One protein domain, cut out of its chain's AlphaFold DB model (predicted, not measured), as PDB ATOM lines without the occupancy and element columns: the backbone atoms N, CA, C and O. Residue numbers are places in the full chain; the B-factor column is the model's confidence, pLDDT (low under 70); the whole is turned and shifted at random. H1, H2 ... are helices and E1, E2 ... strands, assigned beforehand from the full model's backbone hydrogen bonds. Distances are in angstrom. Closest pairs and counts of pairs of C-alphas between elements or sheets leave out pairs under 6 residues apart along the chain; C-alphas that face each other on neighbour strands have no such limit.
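This is residues 2 to 117 of the 696 residues of the protein "DNA ligase (ATP)" of Verrucomicrobiales bacterium VVV1 (UniProt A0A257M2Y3). Two small units, each a pair of parallel strands with helix between them, lie apart in a loose, open chain: E1 and E2 with H4 and H5, and E3 and E4 with H7. H6 is in the stretch that joins the two units, H2 and H3 make the opposite end from H7, and a long loop, residues 8 to 31, leads to them from H1, which is apart from the other named elements. The printed part has 116 residues with seven named helices and four named strands, in the order H1 H2 H3 E1 H4 H5 E2 H6 E3 H7 E4, of mixed class, helices and strands. It is loose, with a radius of gyration of the C-alphas of 16.6 A, and spans 47 by 36 by 21 A.

H1, residues 2 to 7, is apart from H2, residues 32 to 36. H2 is close but not clearly touching H3, residues 38 to 41, the closest C-alphas being those of Ile 35 and Arg 41, 7.2 A apart. E1, residues 49 to 52, is only just apart from H2, at 8.0 A. E1, H4, residues 53 to 56, H5, residues 60 to 64, and E2, residues 68 to 71, form a strand-helix-strand unit, two parallel neighbour strands with helices between, with a right-handed crossover. E1 and E2 stand at 21 degrees, with N 70 and O 50 within hydrogen-bond range at 2.8 A. The closest C-alphas of H4 and E2 are those of Ala 55 and Pro 71, 4.9 A apart. H6, residues 78 to 88, is close but not clearly touching H4, with the C-alphas of Met 56 and Val 88 7.7 A apart. E3, residues 93 to 95, H7, residues 100 to 109, and E4, residues 114 to 116, form a second such unit, also right-handed. E3 and E4 are parallel at 26 degrees, with N 115 and O 93 within hydrogen-bond range at 2.9 A. The closest C-alphas of H7 and E4 are those of Ala 104 and Ala 114, 5.1 A apart. Every O i to N i+4 pair is within hydrogen-bond range in H1, H5, H6 and H7; H2 has 0 of 1, and 1 of 2 O i to N i+3 pairs, while H3 and H4 are too short for an O i to N i+4 pair.

H1 begins at C-alpha 2, (-68.324, 189.633, -22.988). E1 is 9.8 A long and E2 10.2 A. H6 runs 15.4 A from C-alpha 78, (-75.501, 196.268, 1.947), and H7 14.2 A. E4 ends at C-alpha 116, (-69.367, 201.098, -11.865).

The C-alphas farthest apart, those of Lys 38 and Ser 109, are 48.2 A apart. The printed part has no cut. The link from H1 to H2 is long, with 24 residues. Mean pLDDT of the printed part is 74.7, and 34 residues are under 70, among them residues 2 to 12 and 32 to 42.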
ATOM      1  N   ALA A   2     -69.395 188.920 -22.268       60.69
ATOM      2  CA  ALA A   2     -68.324 189.633 -22.988       60.69
ATOM      3  C   ALA A   2     -68.854 190.704 -23.963       60.69
ATOM      4  O   ALA A   2     -68.300 191.791 -24.038       60.69
ATOM      5  N   GLU A   3     -69.966 190.424 -24.648       61.56
ATOM      6  CA  GLU A   3     -70.676 191.394 -25.493       61.56
ATOM      7  C   GLU A   3     -71.178 192.606 -24.693       61.56
ATOM      8  O   GLU A   3     -70.752 193.719 -24.966       61.56
ATOM      9  N   ALA A   4     -71.931 192.377 -23.612       56.53
ATOM     10  CA  ALA A   4     -72.372 193.431 -22.692       56.53
ATOM     11  C   ALA A   4     -71.213 194.248 -22.076       56.53
ATOM     12  O   ALA A   4     -71.336 195.449 -21.874       56.53
ATOM     13  N   CYS A   5     -70.063 193.622 -21.794       56.12
ATOM     14  CA  CYS A   5     -68.880 194.333 -21.292       56.12
ATOM     15  C   CYS A   5     -68.251 195.244 -22.362       56.12
ATOM     16  O   CYS A   5     -67.740 196.308 -22.027       56.12
ATOM     17  N   ARG A   6     -68.306 194.861 -23.644       69.50
ATOM     18  CA  ARG A   6     -67.873 195.729 -24.752       69.50
ATOM     19  C   ARG A   6     -68.832 196.875 -25.007       69.50
ATOM     20  O   ARG A   6     -68.383 197.986 -25.254       69.50
ATOM     21  N   GLU A   7     -70.134 196.618 -24.913       60.62
ATOM     22  CA  GLU A   7     -71.153 197.673 -24.954       60.62
ATOM     23  C   GLU A   7     -70.944 198.694 -23.820       60.62
ATOM     24  O   GLU A   7     -71.184 199.881 -24.012       60.62
ATOM     25  N   ALA A   8     -70.401 198.251 -22.681       55.88
ATOM     26  CA  ALA A   8     -69.976 199.088 -21.557       55.88
ATOM     27  C   ALA A   8     -68.574 199.730 -21.710       55.88
ATOM     28  O   ALA A   8     -68.073 200.350 -20.773       55.88
ATOM     29  N   GLY A   9     -67.921 199.595 -22.871       55.59
ATOM     30  CA  GLY A   9     -66.638 200.240 -23.170       55.59
ATOM     31  C   GLY A   9     -65.381 199.478 -22.732       55.59
ATOM     32  O   GLY A   9     -64.288 200.037 -22.799       55.59
ATOM     33  N   ALA A  10     -65.492 198.216 -22.300       60.19
ATOM     34  CA  ALA A  10     -64.322 197.388 -22.013       60.19
ATOM     35  C   ALA A  10     -63.684 196.852 -23.308       60.19
ATOM     36  O   ALA A  10     -64.367 196.254 -24.143       60.19
ATOM     37  N   ASP A  11     -62.363 197.000 -23.443       69.69
ATOM     38  CA  ASP A  11     -61.582 196.433 -24.549       69.69
ATOM     39  C   ASP A  11     -61.383 194.920 -24.348       69.69
ATOM     40  O   ASP A  11     -60.376 194.453 -23.813       69.69
ATOM     41  N   LEU A  12     -62.419 194.145 -24.682       68.81
ATOM     42  CA  LEU A  12     -62.413 192.685 -24.591       68.81
ATOM     43  C   LEU A  12     -62.422 192.045 -25.988       68.81
ATOM     44  O   LEU A  12     -63.228 192.432 -26.840       68.81
ATOM     45  N   PRO A  13     -61.600 191.007 -26.231       73.88
ATOM     46  CA  PRO A  13     -61.593 190.299 -27.507       73.88
ATOM     47  C   PRO A  13     -62.923 189.568 -27.760       73.88
ATOM     48  O   PRO A  13     -63.675 189.262 -26.831       73.88
ATOM     49  N   GLU A  14     -63.216 189.246 -29.027       76.88
ATOM     50  CA  GLU A  14     -64.385 188.423 -29.361       76.88
ATOM     51  C   GLU A  14     -64.343 187.050 -28.685       76.88
ATOM     52  O   GLU A  14     -63.354 186.324 -28.836       76.88
ATOM     53  N   PRO A  15     -65.403 186.673 -27.935       74.38
ATOM     54  CA  PRO A  15     -65.438 185.389 -27.263       74.38
ATOM     55  C   PRO A  15     -65.524 184.280 -28.311       74.38
ATOM     56  O   PRO A  15     -66.518 184.142 -29.020       74.38
ATOM     57  N   LYS A  16     -64.481 183.455 -28.387       73.88
ATOM     58  CA  LYS A  16     -64.473 182.247 -29.215       73.88
ATOM     59  C   LYS A  16     -64.969 181.061 -28.397       73.88
ATOM     60  O   LYS A  16     -64.611 180.907 -27.227       73.88
ATOM     61  N   ARG A  17     -65.792 180.204 -29.005       77.06
ATOM     62  CA  ARG A  17     -66.227 178.959 -28.362       77.06
ATOM     63  C   ARG A  17     -65.024 178.028 -28.217       77.06
ATOM     64  O   ARG A  17     -64.218 177.901 -29.131       77.06
ATOM     65  N   PHE A  18     -64.890 177.389 -27.060       74.56
ATOM     66  CA  PHE A  18     -63.807 176.438 -26.831       74.56
ATOM     67  C   PHE A  18     -64.071 175.130 -27.595       74.56
ATOM     68  O   PHE A  18     -65.039 174.432 -27.297       74.56
ATOM     69  N   GLU A  19     -63.197 174.796 -28.545       71.56
ATOM     70  CA  GLU A  19     -63.303 173.606 -29.411       71.56
ATOM     71  C   GLU A  19     -62.365 172.455 -28.993       71.56
ATOM     72  O   GLU A  19     -62.181 171.488 -29.726       71.56
ATOM     73  N   GLY A  20     -61.786 172.517 -27.786       64.31
ATOM     74  CA  GLY A  20     -61.000 171.414 -27.212       64.31
ATOM     75  C   GLY A  20     -59.476 171.558 -27.292       64.31
ATOM     76  O   GLY A  20     -58.772 170.693 -26.776       64.31
ATOM     77  N   PHE A  21     -58.954 172.648 -27.857       63.91
ATOM     78  CA  PHE A  21     -57.524 172.981 -27.879       63.91
ATOM     79  C   PHE A  21     -57.279 174.378 -27.286       63.91
ATOM     80  O   PHE A  21     -58.104 175.279 -27.436       63.91
ATOM     81  N   ALA A  22     -56.167 174.554 -26.562       59.44
ATOM     82  CA  ALA A  22     -55.800 175.850 -25.988       59.44
ATOM     83  C   ALA A  22     -55.145 176.748 -27.035       59.44
ATOM     84  O   ALA A  22     -54.209 176.337 -27.717       59.44
ATOM     85  N   VAL A  23     -55.613 177.992 -27.100       64.25
ATOM     86  CA  VAL A  23     -54.964 179.076 -27.836       64.25
ATOM     87  C   VAL A  23     -54.209 179.924 -26.818       64.25
ATOM     88  O   VAL A  23     -54.772 180.326 -25.798       64.25
ATOM     89  N   GLU A  24     -52.927 180.168 -27.068       65.00
ATOM     90  CA  GLU A  24     -52.095 180.993 -26.193       65.00
ATOM     91  C   GLU A  24     -52.678 182.416 -26.072       65.00
ATOM     92  O   GLU A  24     -53.312 182.931 -26.997       65.00
ATOM     93  N   GLY A  25     -52.559 183.026 -24.890       71.31
ATOM     94  CA  GLY A  25     -53.108 184.358 -24.610       71.31
ATOM     95  C   GLY A  25     -54.628 184.437 -24.387       71.31
ATOM     96  O   GLY A  25     -55.146 185.539 -24.242       71.31
ATOM     97  N   HIS A  26     -55.353 183.311 -24.333       74.00
ATOM     98  CA  HIS A  26     -56.808 183.294 -24.115       74.00
ATOM     99  C   HIS A  26     -57.187 182.768 -22.719       74.00
ATOM    100  O   HIS A  26     -56.577 181.834 -22.201       74.00
ATOM    101  N   ALA A  27     -58.243 183.333 -22.123       78.06
ATOM    102  CA  ALA A  27     -58.853 182.836 -20.889       78.06
ATOM    103  C   ALA A  27     -60.100 181.992 -21.200       78.06
ATOM    104  O   ALA A  27     -60.945 182.393 -21.999       78.06
ATOM    105  N   ILE A  28     -60.238 180.834 -20.547       78.06
ATOM    106  CA  ILE A  28     -61.418 179.970 -20.686       78.06
ATOM    107  C   ILE A  28     -62.337 180.185 -19.482       78.06
ATOM    108  O   ILE A  28     -61.950 179.904 -18.348       78.06
ATOM    109  N   ILE A  29     -63.566 180.637 -19.733       79.00
ATOM    110  CA  ILE A  29     -64.607 180.800 -18.710       79.00
ATOM    111  C   ILE A  29     -65.539 179.588 -18.775       79.00
ATOM    112  O   ILE A  29     -66.114 179.299 -19.823       79.00
ATOM    113  N   ALA A  30     -65.690 178.868 -17.663       74.38
ATOM    114  CA  ALA A  30     -66.518 177.668 -17.591       74.38
ATOM    115  C   ALA A  30     -67.156 177.513 -16.197       74.38
ATOM    116  O   ALA A  30     -66.595 178.002 -15.215       74.38
ATOM    117  N   PRO A  31     -68.307 176.823 -16.076       71.75
ATOM    118  CA  PRO A  31     -68.926 176.565 -14.779       71.75
ATOM    119  C   PRO A  31     -68.039 175.666 -13.893       71.75
ATOM    120  O   PRO A  31     -67.264 174.865 -14.424       71.75
ATOM    121  N   PRO A  32     -68.179 175.712 -12.551       64.50
ATOM    122  CA  PRO A  32     -67.267 175.039 -11.615       64.50
ATOM    123  C   PRO A  32     -67.058 173.537 -11.877       64.50
ATOM    124  O   PRO A  32     -65.950 173.016 -11.754       64.50
ATOM    125  N   ASN A  33     -68.106 172.834 -12.316       65.19
ATOM    126  CA  ASN A  33     -68.054 171.394 -12.585       65.19
ATOM    127  C   ASN A  33     -67.269 171.042 -13.865       65.19
ATOM    128  O   ASN A  33     -66.804 169.909 -14.017       65.19
ATOM    129  N   ALA A  34     -67.065 172.005 -14.772       68.69
ATOM    130  CA  ALA A  34     -66.397 171.788 -16.053       68.69
ATOM    131  C   ALA A  34     -64.894 171.510 -15.906       68.69
ATOM    132  O   ALA A  34     -64.323 170.826 -16.758       68.69
ATOM    133  N   ILE A  35     -64.261 171.940 -14.805       64.12
ATOM    134  CA  ILE A  35     -62.847 171.652 -14.491       64.12
ATOM    135  C   ILE A  35     -62.555 170.140 -14.495       64.12
ATOM    136  O   ILE A  35     -61.442 169.723 -14.822       64.12
ATOM    137  N   ARG A  36     -63.561 169.301 -14.201       63.47
ATOM    138  CA  ARG A  36     -63.443 167.835 -14.214       63.47
ATOM    139  C   ARG A  36     -63.608 167.216 -15.607       63.47
ATOM    140  O   ARG A  36     -63.395 166.013 -15.748       63.47
ATOM    141  N   SER A  37     -63.953 167.977 -16.643       69.56
ATOM    142  CA  SER A  37     -64.109 167.448 -18.006       69.56
ATOM    143  C   SER A  37     -62.775 166.971 -18.598       69.56
ATOM    144  O   SER A  37     -61.711 167.515 -18.297       69.56
ATOM    145  N   LYS A  38     -62.818 165.944 -19.462       64.50
ATOM    146  CA  LYS A  38     -61.620 165.441 -20.164       64.50
ATOM    147  C   LYS A  38     -60.965 166.530 -21.032       64.50
ATOM    148  O   LYS A  38     -59.742 166.612 -21.060       64.50
ATOM    149  N   ALA A  39     -61.764 167.402 -21.654       66.44
ATOM    150  CA  ALA A  39     -61.287 168.479 -22.526       66.44
ATOM    151  C   ALA A  39     -60.438 169.528 -21.780       66.44
ATOM    152  O   ALA A  39     -59.365 169.893 -22.245       66.44
ATOM    153  N   LEU A  40     -60.855 169.957 -20.580       68.06
ATOM    154  CA  LEU A  40     -60.075 170.909 -19.776       68.06
ATOM    155  C   LEU A  40     -58.901 170.251 -19.039       68.06
ATOM    156  O   LEU A  40     -57.916 170.931 -18.739       68.06
ATOM    157  N   ARG A  41     -58.959 168.941 -18.757       65.00
ATOM    158  CA  ARG A  41     -57.824 168.170 -18.209       65.00
ATOM    159  C   ARG A  41     -56.670 168.000 -19.205       65.00
ATOM    160  O   ARG A  41     -55.536 167.884 -18.759       65.00
ATOM    161  N   GLY A  42     -56.940 168.028 -20.512       62.62
ATOM    162  CA  GLY A  42     -55.922 167.904 -21.565       62.62
ATOM    163  C   GLY A  42     -54.994 169.117 -21.731       62.62
ATOM    164  O   GLY A  42     -53.990 169.024 -22.434       62.62
ATOM    165  N   LEU A  43     -55.294 170.246 -21.081       70.12
ATOM    166  CA  LEU A  43     -54.489 171.467 -21.156       70.12
ATOM    167  C   LEU A  43     -53.235 171.347 -20.278       70.12
ATOM    168  O   LEU A  43     -53.331 171.383 -19.051       70.12
ATOM    169  N   ARG A  44     -52.067 171.201 -20.917       58.44
ATOM    170  CA  ARG A  44     -50.774 170.957 -20.245       58.44
ATOM    171  C   ARG A  44     -50.240 172.159 -19.459       58.44
ATOM    172  O   ARG A  44     -49.567 171.960 -18.455       58.44
ATOM    173  N   THR A  45     -50.567 173.378 -19.876       67.88
ATOM    174  CA  THR A  45     -50.109 174.625 -19.245       67.88
ATOM    175  C   THR A  45     -51.314 175.519 -18.990       67.88
ATOM    176  O   THR A  45     -51.868 176.111 -19.913       67.88
ATOM    177  N   LYS A  46     -51.765 175.584 -17.736       74.00
ATOM    178  CA  LYS A  46     -52.865 176.461 -17.319       74.00
ATOM    179  C   LYS A  46     -52.661 176.926 -15.887       74.00
ATOM    180  O   LYS A  46     -52.164 176.168 -15.060       74.00
ATOM    181  N   ARG A  47     -53.117 178.143 -15.608       81.62
ATOM    182  CA  ARG A  47     -53.362 178.633 -14.253       81.62
ATOM    183  C   ARG A  47     -54.870 178.736 -14.067       81.62
ATOM    184  O   ARG A  47     -55.577 179.222 -14.946       81.62
ATOM    185  N   THR A  48     -55.365 178.221 -12.958       82.38
ATOM    186  CA  THR A  48     -56.783 178.114 -12.634       82.38
ATOM    187  C   THR A  48     -57.149 179.138 -11.573       82.38
ATOM    188  O   THR A  48     -56.473 179.273 -10.555       82.38
ATOM    189  N   ALA A  49     -58.225 179.875 -11.822       84.75
ATOM    190  CA  ALA A  49     -58.757 180.861 -10.897       84.75
ATOM    191  C   ALA A  49     -60.254 180.630 -10.690       84.75
ATOM    192  O   ALA A  49     -60.960 180.285 -11.637       84.75
ATOM    193  N   MET A  50     -60.737 180.838  -9.466       83.06
ATOM    194  CA  MET A  50     -62.159 180.733  -9.136       83.06
ATOM    195  C   MET A  50     -62.673 182.038  -8.527       83.06
ATOM    196  O   MET A  50     -62.101 182.532  -7.559       83.06
ATOM    197  N   LEU A  51     -63.770 182.572  -9.067       82.94
ATOM    198  CA  LEU A  51     -64.500 183.697  -8.482       82.94
ATOM    199  C   LEU A  51     -65.649 183.136  -7.637       82.94
ATOM    200  O   LEU A  51     -66.504 182.427  -8.166       82.94
ATOM    201  N   THR A  52     -65.652 183.378  -6.324       78.38
ATOM    202  CA  THR A  52     -66.687 182.835  -5.426       78.38
ATOM    203  C   THR A  52     -66.739 183.559  -4.080       78.38
ATOM    204  O   THR A  52     -65.706 183.982  -3.561       78.38
ATOM    205  N   GLY A  53     -67.921 183.648  -3.460       73.00
ATOM    206  CA  GLY A  53     -68.070 184.158  -2.087       73.00
ATOM    207  C   GLY A  53     -67.347 183.316  -1.037       73.00
ATOM    208  O   GLY A  53     -66.904 183.828  -0.011       73.00
ATOM    209  N   TRP A  54     -67.106 182.037  -1.333       76.31
ATOM    210  CA  TRP A  54     -66.349 181.133  -0.466       76.31
ATOM    211  C   TRP A  54     -64.839 181.405  -0.456       76.31
ATOM    212  O   TRP A  54     -64.132 180.861   0.390       76.31
ATOM    213  N   ALA A  55     -64.329 182.269  -1.344       80.06
ATOM    214  CA  ALA A  55     -62.916 182.651  -1.369       80.06
ATOM    215  C   ALA A  55     -62.494 183.418  -0.102       80.06
ATOM    216  O   ALA A  55     -61.304 183.527   0.179       80.06
ATOM    217  N   MET A  56     -63.466 183.893   0.683       75.00
ATOM    218  CA  MET A  56     -63.268 184.509   1.996       75.00
ATOM    219  C   MET A  56     -62.850 183.517   3.091       75.00
ATOM    220  O   MET A  56     -62.423 183.942   4.163       75.00
ATOM    221  N   GLN A  57     -62.984 182.206   2.860       77.44
ATOM    222  CA  GLN A  57     -62.597 181.190   3.837       77.44
ATOM    223  C   GLN A  57     -61.084 180.910   3.792       77.44
ATOM    224  O   GLN A  57     -60.537 180.658   2.709       77.44
ATOM    225  N   PRO A  58     -60.396 180.855   4.949       72.44
ATOM    226  CA  PRO A  58     -59.020 180.376   5.014       72.44
ATOM    227  C   PRO A  58     -58.895 178.979   4.386       72.44
ATOM    228  O   PRO A  58     -59.643 178.065   4.724       72.44
ATOM    229  N   GLY A  59     -57.963 178.810   3.443       74.38
ATOM    230  CA  GLY A  59     -57.738 177.530   2.757       74.38
ATOM    231  C   GLY A  59     -58.610 177.267   1.520       74.38
ATOM    232  O   GLY A  59     -58.523 176.178   0.952       74.38
ATOM    233  N   ALA A  60     -59.398 178.240   1.045       77.88
ATOM    234  CA  ALA A  60     -60.227 178.088  -0.157       77.88
ATOM    235  C   ALA A  60     -59.436 177.602  -1.394       77.88
ATOM    236  O   ALA A  60     -59.896 176.698  -2.090       77.88
ATOM    237  N   LYS A  61     -58.210 178.102  -1.620       81.12
ATOM    238  CA  LYS A  61     -57.324 177.626  -2.705       81.12
ATOM    239  C   LYS A  61     -57.086 176.112  -2.652       81.12
ATOM    240  O   LYS A  61     -57.238 175.420  -3.654       81.12
ATOM    241  N   TYR A  62     -56.779 175.594  -1.461       76.81
ATOM    242  CA  TYR A  62     -56.543 174.167  -1.234       76.81
ATOM    243  C   TYR A  62     -57.830 173.352  -1.400       76.81
ATOM    244  O   TYR A  62     -57.845 172.333  -2.090       76.81
ATOM    245  N   ARG A  63     -58.936 173.838  -0.822       75.38
ATOM    246  CA  ARG A  63     -60.247 173.176  -0.872       75.38
ATOM    247  C   ARG A  63     -60.755 172.998  -2.302       75.38
ATOM    248  O   ARG A  63     -61.253 171.927  -2.641       75.38
ATOM    249  N   TYR A  64     -60.626 174.034  -3.125       76.25
ATOM    250  CA  TYR A  64     -61.114 174.023  -4.503       76.25
ATOM    251  C   TYR A  64     -60.064 173.559  -5.519       76.25
ATOM    252  O   TYR A  64     -60.403 173.380  -6.686       76.25
ATOM    253  N   ARG A  65     -58.826 173.291  -5.075       77.88
ATOM    254  CA  ARG A  65     -57.702 172.842  -5.914       77.88
ATOM    255  C   ARG A  65     -57.469 173.764  -7.118       77.88
ATOM    256  O   ARG A  65     -57.330 173.292  -8.244       77.88
ATOM    257  N   VAL A  66     -57.459 175.070  -6.862       81.81
ATOM    258  CA  VAL A  66     -57.181 176.116  -7.857       81.81
ATOM    259  C   VAL A  66     -55.971 176.941  -7.440       81.81
ATOM    260  O   VAL A  66     -55.674 177.062  -6.250       81.81
ATOM    261  N   ASP A  67     -55.281 177.527  -8.415       83.81
ATOM    262  CA  ASP A  67     -54.076 178.328  -8.171       83.81
ATOM    263  C   ASP A  67     -54.418 179.669  -7.499       83.81
ATOM    264  O   ASP A  67     -53.703 180.147  -6.613       83.81
ATOM    265  N   GLU A  68     -55.547 180.269  -7.886       87.00
ATOM    266  CA  GLU A  68     -56.036 181.538  -7.347       87.00
ATOM    267  C   GLU A  68     -57.535 181.505  -7.026       87.00
ATOM    268  O   GLU A  68     -58.330 180.820  -7.670       87.00
ATOM    269  N   VAL A  69     -57.938 182.282  -6.022       84.75
ATOM    270  CA  VAL A  69     -59.349 182.509  -5.687       84.75
ATOM    271  C   VAL A  69     -59.582 184.002  -5.527       84.75
ATOM    272  O   VAL A  69     -58.776 184.696  -4.913       84.75
ATOM    273  N   PHE A  70     -60.689 184.483  -6.072       82.12
ATOM    274  CA  PHE A  70     -61.085 185.881  -6.022       82.12
ATOM    275  C   PHE A  70     -62.436 185.982  -5.301       82.12
ATOM    276  O   PHE A  70     -63.410 185.364  -5.748       82.12
ATOM    277  N   PRO A  71     -62.509 186.716  -4.176       77.19
ATOM    278  CA  PRO A  71     -63.765 186.986  -3.490       77.19
ATOM    279  C   PRO A  71     -64.787 187.636  -4.413       77.19
ATOM    280  O   PRO A  71     -64.523 188.668  -5.023       77.19
ATOM    281  N   MET A  72     -65.964 187.024  -4.491       76.69
ATOM    282  CA  MET A  72     -67.110 187.542  -5.229       76.69
ATOM    283  C   MET A  72     -68.310 187.584  -4.290       76.69
ATOM    284  O   MET A  72     -68.616 186.589  -3.646       76.69
ATOM    285  N   SER A  73     -68.976 188.729  -4.193       70.75
ATOM    286  CA  SER A  73     -70.106 188.921  -3.281       70.75
ATOM    287  C   SER A  73     -71.411 189.012  -4.072       70.75
ATOM    288  O   SER A  73     -71.980 190.090  -4.205       70.75
ATOM    289  N   ASP A  74     -71.854 187.892  -4.645       63.06
ATOM    290  CA  ASP A  74     -72.994 187.816  -5.573       63.06
ATOM    291  C   ASP A  74     -74.378 187.747  -4.895       63.06
ATOM    292  O   ASP A  74     -75.394 187.883  -5.572       63.06
ATOM    293  N   HIS A  75     -74.441 187.630  -3.563       60.12
ATOM    294  CA  HIS A  75     -75.699 187.510  -2.804       60.12
ATOM    295  C   HIS A  75     -75.675 188.188  -1.420       60.12
ATOM    296  O   HIS A  75     -76.348 187.738  -0.492       60.12
ATOM    297  N   ALA A  76     -74.887 189.252  -1.251       67.06
ATOM    298  CA  ALA A  76     -74.823 189.988   0.013       67.06
ATOM    299  C   ALA A  76     -75.768 191.196   0.024       67.06
ATOM    300  O   ALA A  76     -75.910 191.895  -0.980       67.06
ATOM    301  N   ASP A  77     -76.375 191.464   1.180       79.12
ATOM    302  CA  ASP A  77     -77.017 192.752   1.439       79.12
ATOM    303  C   ASP A  77     -75.963 193.862   1.632       79.12
ATOM    304  O   ASP A  77     -74.756 193.608   1.651       79.12
ATOM    305  N   HIS A  78     -76.401 195.116   1.775       80.56
ATOM    306  CA  HIS A  78     -75.501 196.268   1.947       80.56
ATOM    307  C   HIS A  78     -74.493 196.079   3.090       80.56
ATOM    308  O   HIS A  78     -73.316 196.410   2.947       80.56
ATOM    309  N   THR A  79     -74.927 195.476   4.201       80.88
ATOM    310  CA  THR A  79     -74.052 195.242   5.355       80.88
ATOM    311  C   THR A  79     -73.016 194.165   5.037       80.88
ATOM    312  O   THR A  79     -71.831 194.365   5.297       80.88
ATOM    313  N   GLY A  80     -73.433 193.065   4.408       79.75
ATOM    314  CA  GLY A  80     -72.537 192.001   3.963       79.75
ATOM    315  C   GLY A  80     -71.534 192.466   2.901       79.75
ATOM    316  O   GLY A  80     -70.377 192.047   2.925       79.75
ATOM    317  N   LEU A  81     -71.929 193.386   2.012       83.00
ATOM    318  CA  LEU A  81     -71.017 194.009   1.048       83.00
ATOM    319  C   LEU A  81     -69.940 194.839   1.759       83.00
ATOM    320  O   LEU A  81     -68.756 194.695   1.454       83.00
ATOM    321  N   LEU A  82     -70.316 195.663   2.743       84.88
ATOM    322  CA  LEU A  82     -69.355 196.446   3.528       84.88
ATOM    323  C   LEU A  82     -68.415 195.558   4.358       84.88
ATOM    324  O   LEU A  82     -67.216 195.832   4.425       84.88
ATOM    325  N   GLU A  83     -68.923 194.481   4.956       81.25
ATOM    326  CA  GLU A  83     -68.105 193.511   5.693       81.25
ATOM    327  C   GLU A  83     -67.104 192.800   4.768       81.25
ATOM    328  O   GLU A  83     -65.930 192.637   5.115       81.25
ATOM    329  N   CYS A  84     -67.537 192.429   3.559       82.00
ATOM    330  CA  CYS A  84     -66.665 191.865   2.534       82.00
ATOM    331  C   CYS A  84     -65.510 192.826   2.211       82.00
ATOM    332  O   CYS A  84     -64.344 192.430   2.263       82.00
ATOM    333  N   LEU A  85     -65.801 194.112   1.991       84.44
ATOM    334  CA  LEU A  85     -64.779 195.131   1.728       84.44
ATOM    335  C   LEU A  85     -63.797 195.304   2.890       84.44
ATOM    336  O   LEU A  85     -62.590 195.396   2.665       84.44
ATOM    337  N   GLN A  86     -64.287 195.303   4.130       82.88
ATOM    338  CA  GLN A  86     -63.436 195.418   5.317       82.88
ATOM    339  C   GLN A  86     -62.470 194.240   5.464       82.88
ATOM    340  O   GLN A  86     -61.321 194.433   5.873       82.88
ATOM    341  N   ARG A  87     -62.928 193.029   5.132       77.00
ATOM    342  CA  ARG A  87     -62.126 191.806   5.232       77.00
ATOM    343  C   ARG A  87     -61.144 191.653   4.076       77.00
ATOM    344  O   ARG A  87     -59.994 191.301   4.311       77.00
ATOM    345  N   VAL A  88     -61.582 191.922   2.845       81.88
ATOM    346  CA  VAL A  88     -60.741 191.786   1.644       81.88
ATOM    347  C   VAL A  88     -59.727 192.923   1.542       81.88
ATOM    348  O   VAL A  88     -58.625 192.704   1.047       81.88
ATOM    349  N   ARG A  89     -60.086 194.129   2.006       83.19
ATOM    350  CA  ARG A  89     -59.321 195.373   1.810       83.19
ATOM    351  C   ARG A  89     -58.852 195.533   0.354       83.19
ATOM    352  O   ARG A  89     -57.649 195.635   0.099       83.19
ATOM    353  N   PRO A  90     -59.780 195.486  -0.616       81.06
ATOM    354  CA  PRO A  90     -59.417 195.514  -2.022       81.06
ATOM    355  C   PRO A  90     -58.820 196.873  -2.401       81.06
ATOM    356  O   PRO A  90     -59.209 197.906  -1.862       81.06
ATOM    357  N   LYS A  91     -57.886 196.867  -3.361       79.31
ATOM    358  CA  LYS A  91     -57.332 198.107  -3.933       79.31
ATOM    359  C   LYS A  91     -58.333 198.828  -4.838       79.31
ATOM    360  O   LYS A  91     -58.306 200.046  -4.885       79.31
ATOM    361  N   HIS A  92     -59.197 198.069  -5.515       79.75
ATOM    362  CA  HIS A  92     -60.247 198.563  -6.402       79.75
ATOM    363  C   HIS A  92     -61.516 197.726  -6.221       79.75
ATOM    364  O   HIS A  92     -61.431 196.504  -6.068       79.75
ATOM    365  N   VAL A  93     -62.681 198.367  -6.269       84.50
ATOM    366  CA  VAL A  93     -63.998 197.720  -6.197       84.50
ATOM    367  C   VAL A  93     -64.756 197.971  -7.494       84.50
ATOM    368  O   VAL A  93     -64.882 199.112  -7.924       84.50
ATOM    369  N   LEU A  94     -65.288 196.911  -8.100       82.69
ATOM    370  CA  LEU A  94     -66.153 197.006  -9.276       82.69
ATOM    371  C   LEU A  94     -67.570 196.585  -8.896       82.69
ATOM    372  O   LEU A  94     -67.788 195.455  -8.458       82.69
ATOM    373  N   THR A  95     -68.533 197.487  -9.061       81.25
ATOM    374  CA  THR A  95     -69.952 197.177  -8.854       81.25
ATOM    375  C   THR A  95     -70.573 196.755 -10.180       81.25
ATOM    376  O   THR A  95     -70.496 197.499 -11.159       81.25
ATOM    377  N   VAL A  96     -71.171 195.563 -10.214       70.44
ATOM    378  CA  VAL A  96     -71.580 194.903 -11.467       70.44
ATOM    379  C   VAL A  96     -73.091 194.724 -11.629       70.44
ATOM    380  O   VAL A  96     -73.547 194.603 -12.760       70.44
ATOM    381  N   HIS A  97     -73.869 194.728 -10.536       64.62
ATOM    382  CA  HIS A  97     -75.331 194.565 -10.541       64.62
ATOM    383  C   HIS A  97     -75.989 195.338  -9.378       64.62
ATOM    384  O   HIS A  97     -75.341 195.594  -8.363       64.62
ATOM    385  N   GLY A  98     -77.278 195.684  -9.501       72.69
ATOM    386  CA  GLY A  98     -78.047 196.400  -8.467       72.69
ATOM    387  C   GLY A  98     -77.919 197.928  -8.545       72.69
ATOM    388  O   GLY A  98     -77.841 198.482  -9.640       72.69
ATOM    389  N   TYR A  99     -77.892 198.606  -7.392       76.94
ATOM    390  CA  TYR A  99     -77.656 200.057  -7.264       76.94
ATOM    391  C   TYR A  99     -76.173 200.393  -7.481       76.94
ATOM    392  O   TYR A  99     -75.456 200.777  -6.557       76.94
ATOM    393  N   MET A 100     -75.676 200.118  -8.688       76.94
ATOM    394  CA  MET A 100     -74.244 200.116  -8.998       76.94
ATOM    395  C   MET A 100     -73.614 201.498  -8.816       76.94
ATOM    396  O   MET A 100     -72.596 201.621  -8.140       76.94
ATOM    397  N   HIS A 101     -74.234 202.537  -9.379       78.00
ATOM    398  CA  HIS A 101     -73.703 203.899  -9.327       78.00
ATOM    399  C   HIS A 101     -73.786 204.479  -7.917       78.00
ATOM    400  O   HIS A 101     -72.797 205.003  -7.411       78.00
ATOM    401  N   GLU A 102     -74.927 204.326  -7.245       81.88
ATOM    402  CA  GLU A 102     -75.142 204.856  -5.899       81.88
ATOM    403  C   GLU A 102     -74.217 204.185  -4.885       81.88
ATOM    404  O   GLU A 102     -73.643 204.856  -4.027       81.88
ATOM    405  N   PHE A 103     -74.020 202.870  -5.007       84.25
ATOM    406  CA  PHE A 103     -73.121 202.146  -4.120       84.25
ATOM    407  C   PHE A 103     -71.653 202.472  -4.412       84.25
ATOM    408  O   PHE A 103     -70.893 202.713  -3.476       84.25
ATOM    409  N   ALA A 104     -71.240 202.562  -5.682       83.56
ATOM    410  CA  ALA A 104     -69.890 203.007  -6.027       83.56
ATOM    411  C   ALA A 104     -69.619 204.434  -5.509       83.56
ATOM    412  O   ALA A 104     -68.576 204.675  -4.899       83.56
ATOM    413  N   ALA A 105     -70.577 205.356  -5.652       80.56
ATOM    414  CA  ALA A 105     -70.494 206.710  -5.108       80.56
ATOM    415  C   ALA A 105     -70.413 206.720  -3.570       80.56
ATOM    416  O   ALA A 105     -69.588 207.436  -2.993       80.56
ATOM    417  N   GLU A 106     -71.200 205.881  -2.889       86.25
ATOM    418  CA  GLU A 106     -71.131 205.719  -1.436       86.25
ATOM    419  C   GLU A 106     -69.747 205.221  -0.995       86.25
ATOM    420  O   GLU A 106     -69.151 205.768  -0.063       86.25
ATOM    421  N   LEU A 107     -69.190 204.218  -1.676       87.06
ATOM    422  CA  LEU A 107     -67.856 203.696  -1.380       87.06
ATOM    423  C   LEU A 107     -66.762 204.747  -1.618       87.06
ATOM    424  O   LEU A 107     -65.881 204.906  -0.767       87.06
ATOM    425  N   ARG A 108     -66.866 205.541  -2.692       87.56
ATOM    426  CA  ARG A 108     -65.967 206.680  -2.945       87.56
ATOM    427  C   ARG A 108     -66.053 207.735  -1.843       87.56
ATOM    428  O   ARG A 108     -65.016 208.215  -1.383       87.56
ATOM    429  N   SER A 109     -67.252 208.034  -1.327       82.31
ATOM    430  CA  SER A 109     -67.425 208.945  -0.178       82.31
ATOM    431  C   SER A 109     -66.712 208.444   1.090       82.31
ATOM    432  O   SER A 109     -66.260 209.235   1.919       82.31
ATOM    433  N   ARG A 110     -66.526 207.122   1.201       83.38
ATOM    434  CA  ARG A 110     -65.775 206.443   2.268       83.38
ATOM    435  C   ARG A 110     -64.284 206.263   1.937       83.38
ATOM    436  O   ARG A 110     -63.593 205.545   2.656       83.38
ATOM    437  N   ARG A 111     -63.776 206.930   0.890       83.75
ATOM    438  CA  ARG A 111     -62.391 206.852   0.378       83.75
ATOM    439  C   ARG A 111     -61.968 205.459  -0.100       83.75
ATOM    440  O   ARG A 111     -60.784 205.131  -0.065       83.75
ATOM    441  N   ILE A 112     -62.921 204.640  -0.532       83.94
ATOM    442  CA  ILE A 112     -62.650 203.353  -1.175       83.94
ATOM    443  C   ILE A 112     -62.701 203.579  -2.684       83.94
ATOM    444  O   ILE A 112     -63.662 204.157  -3.188       83.94
ATOM    445  N   ASP A 113     -61.666 203.139  -3.395       84.19
ATOM    446  CA  ASP A 113     -61.599 203.291  -4.844       84.19
ATOM    447  C   ASP A 113     -62.569 202.312  -5.526       84.19
ATOM    448  O   ASP A 113     -62.315 201.105  -5.595       84.19
ATOM    449  N   ALA A 114     -63.726 202.825  -5.949       87.62
ATOM    450  CA  ALA A 114     -64.859 202.040  -6.426       87.62
ATOM    451  C   ALA A 114     -65.446 202.617  -7.717       87.62
ATOM    452  O   ALA A 114     -65.652 203.829  -7.823       87.62
ATOM    453  N   TRP A 115     -65.757 201.735  -8.667       81.88
ATOM    454  CA  TRP A 115     -66.197 202.085 -10.017       81.88
ATOM    455  C   TRP A 115     -67.376 201.220 -10.458       81.88
ATOM    456  O   TRP A 115     -67.420 200.013 -10.190       81.88
ATOM    457  N   CYS A 116     -68.315 201.827 -11.176       78.62
ATOM    458  CA  CYS A 116     -69.367 201.098 -11.865       78.62
ATOM    459  C   CYS A 116     -68.806 200.425 -13.121       78.62
ATOM    460  O   CYS A 116     -68.194 201.074 -13.969       78.62
ATOM    461  N   ALA A 117     -69.051 199.120 -13.270       68.38
ATOM    462  CA  ALA A 117     -68.570 198.355 -14.418       68.38
ATOM    463  C   ALA A 117     -69.206 198.779 -15.760       68.38
ATOM    464  O   ALA A 117     -68.677 198.427 -16.807       68.38
TER     465      ALA A 117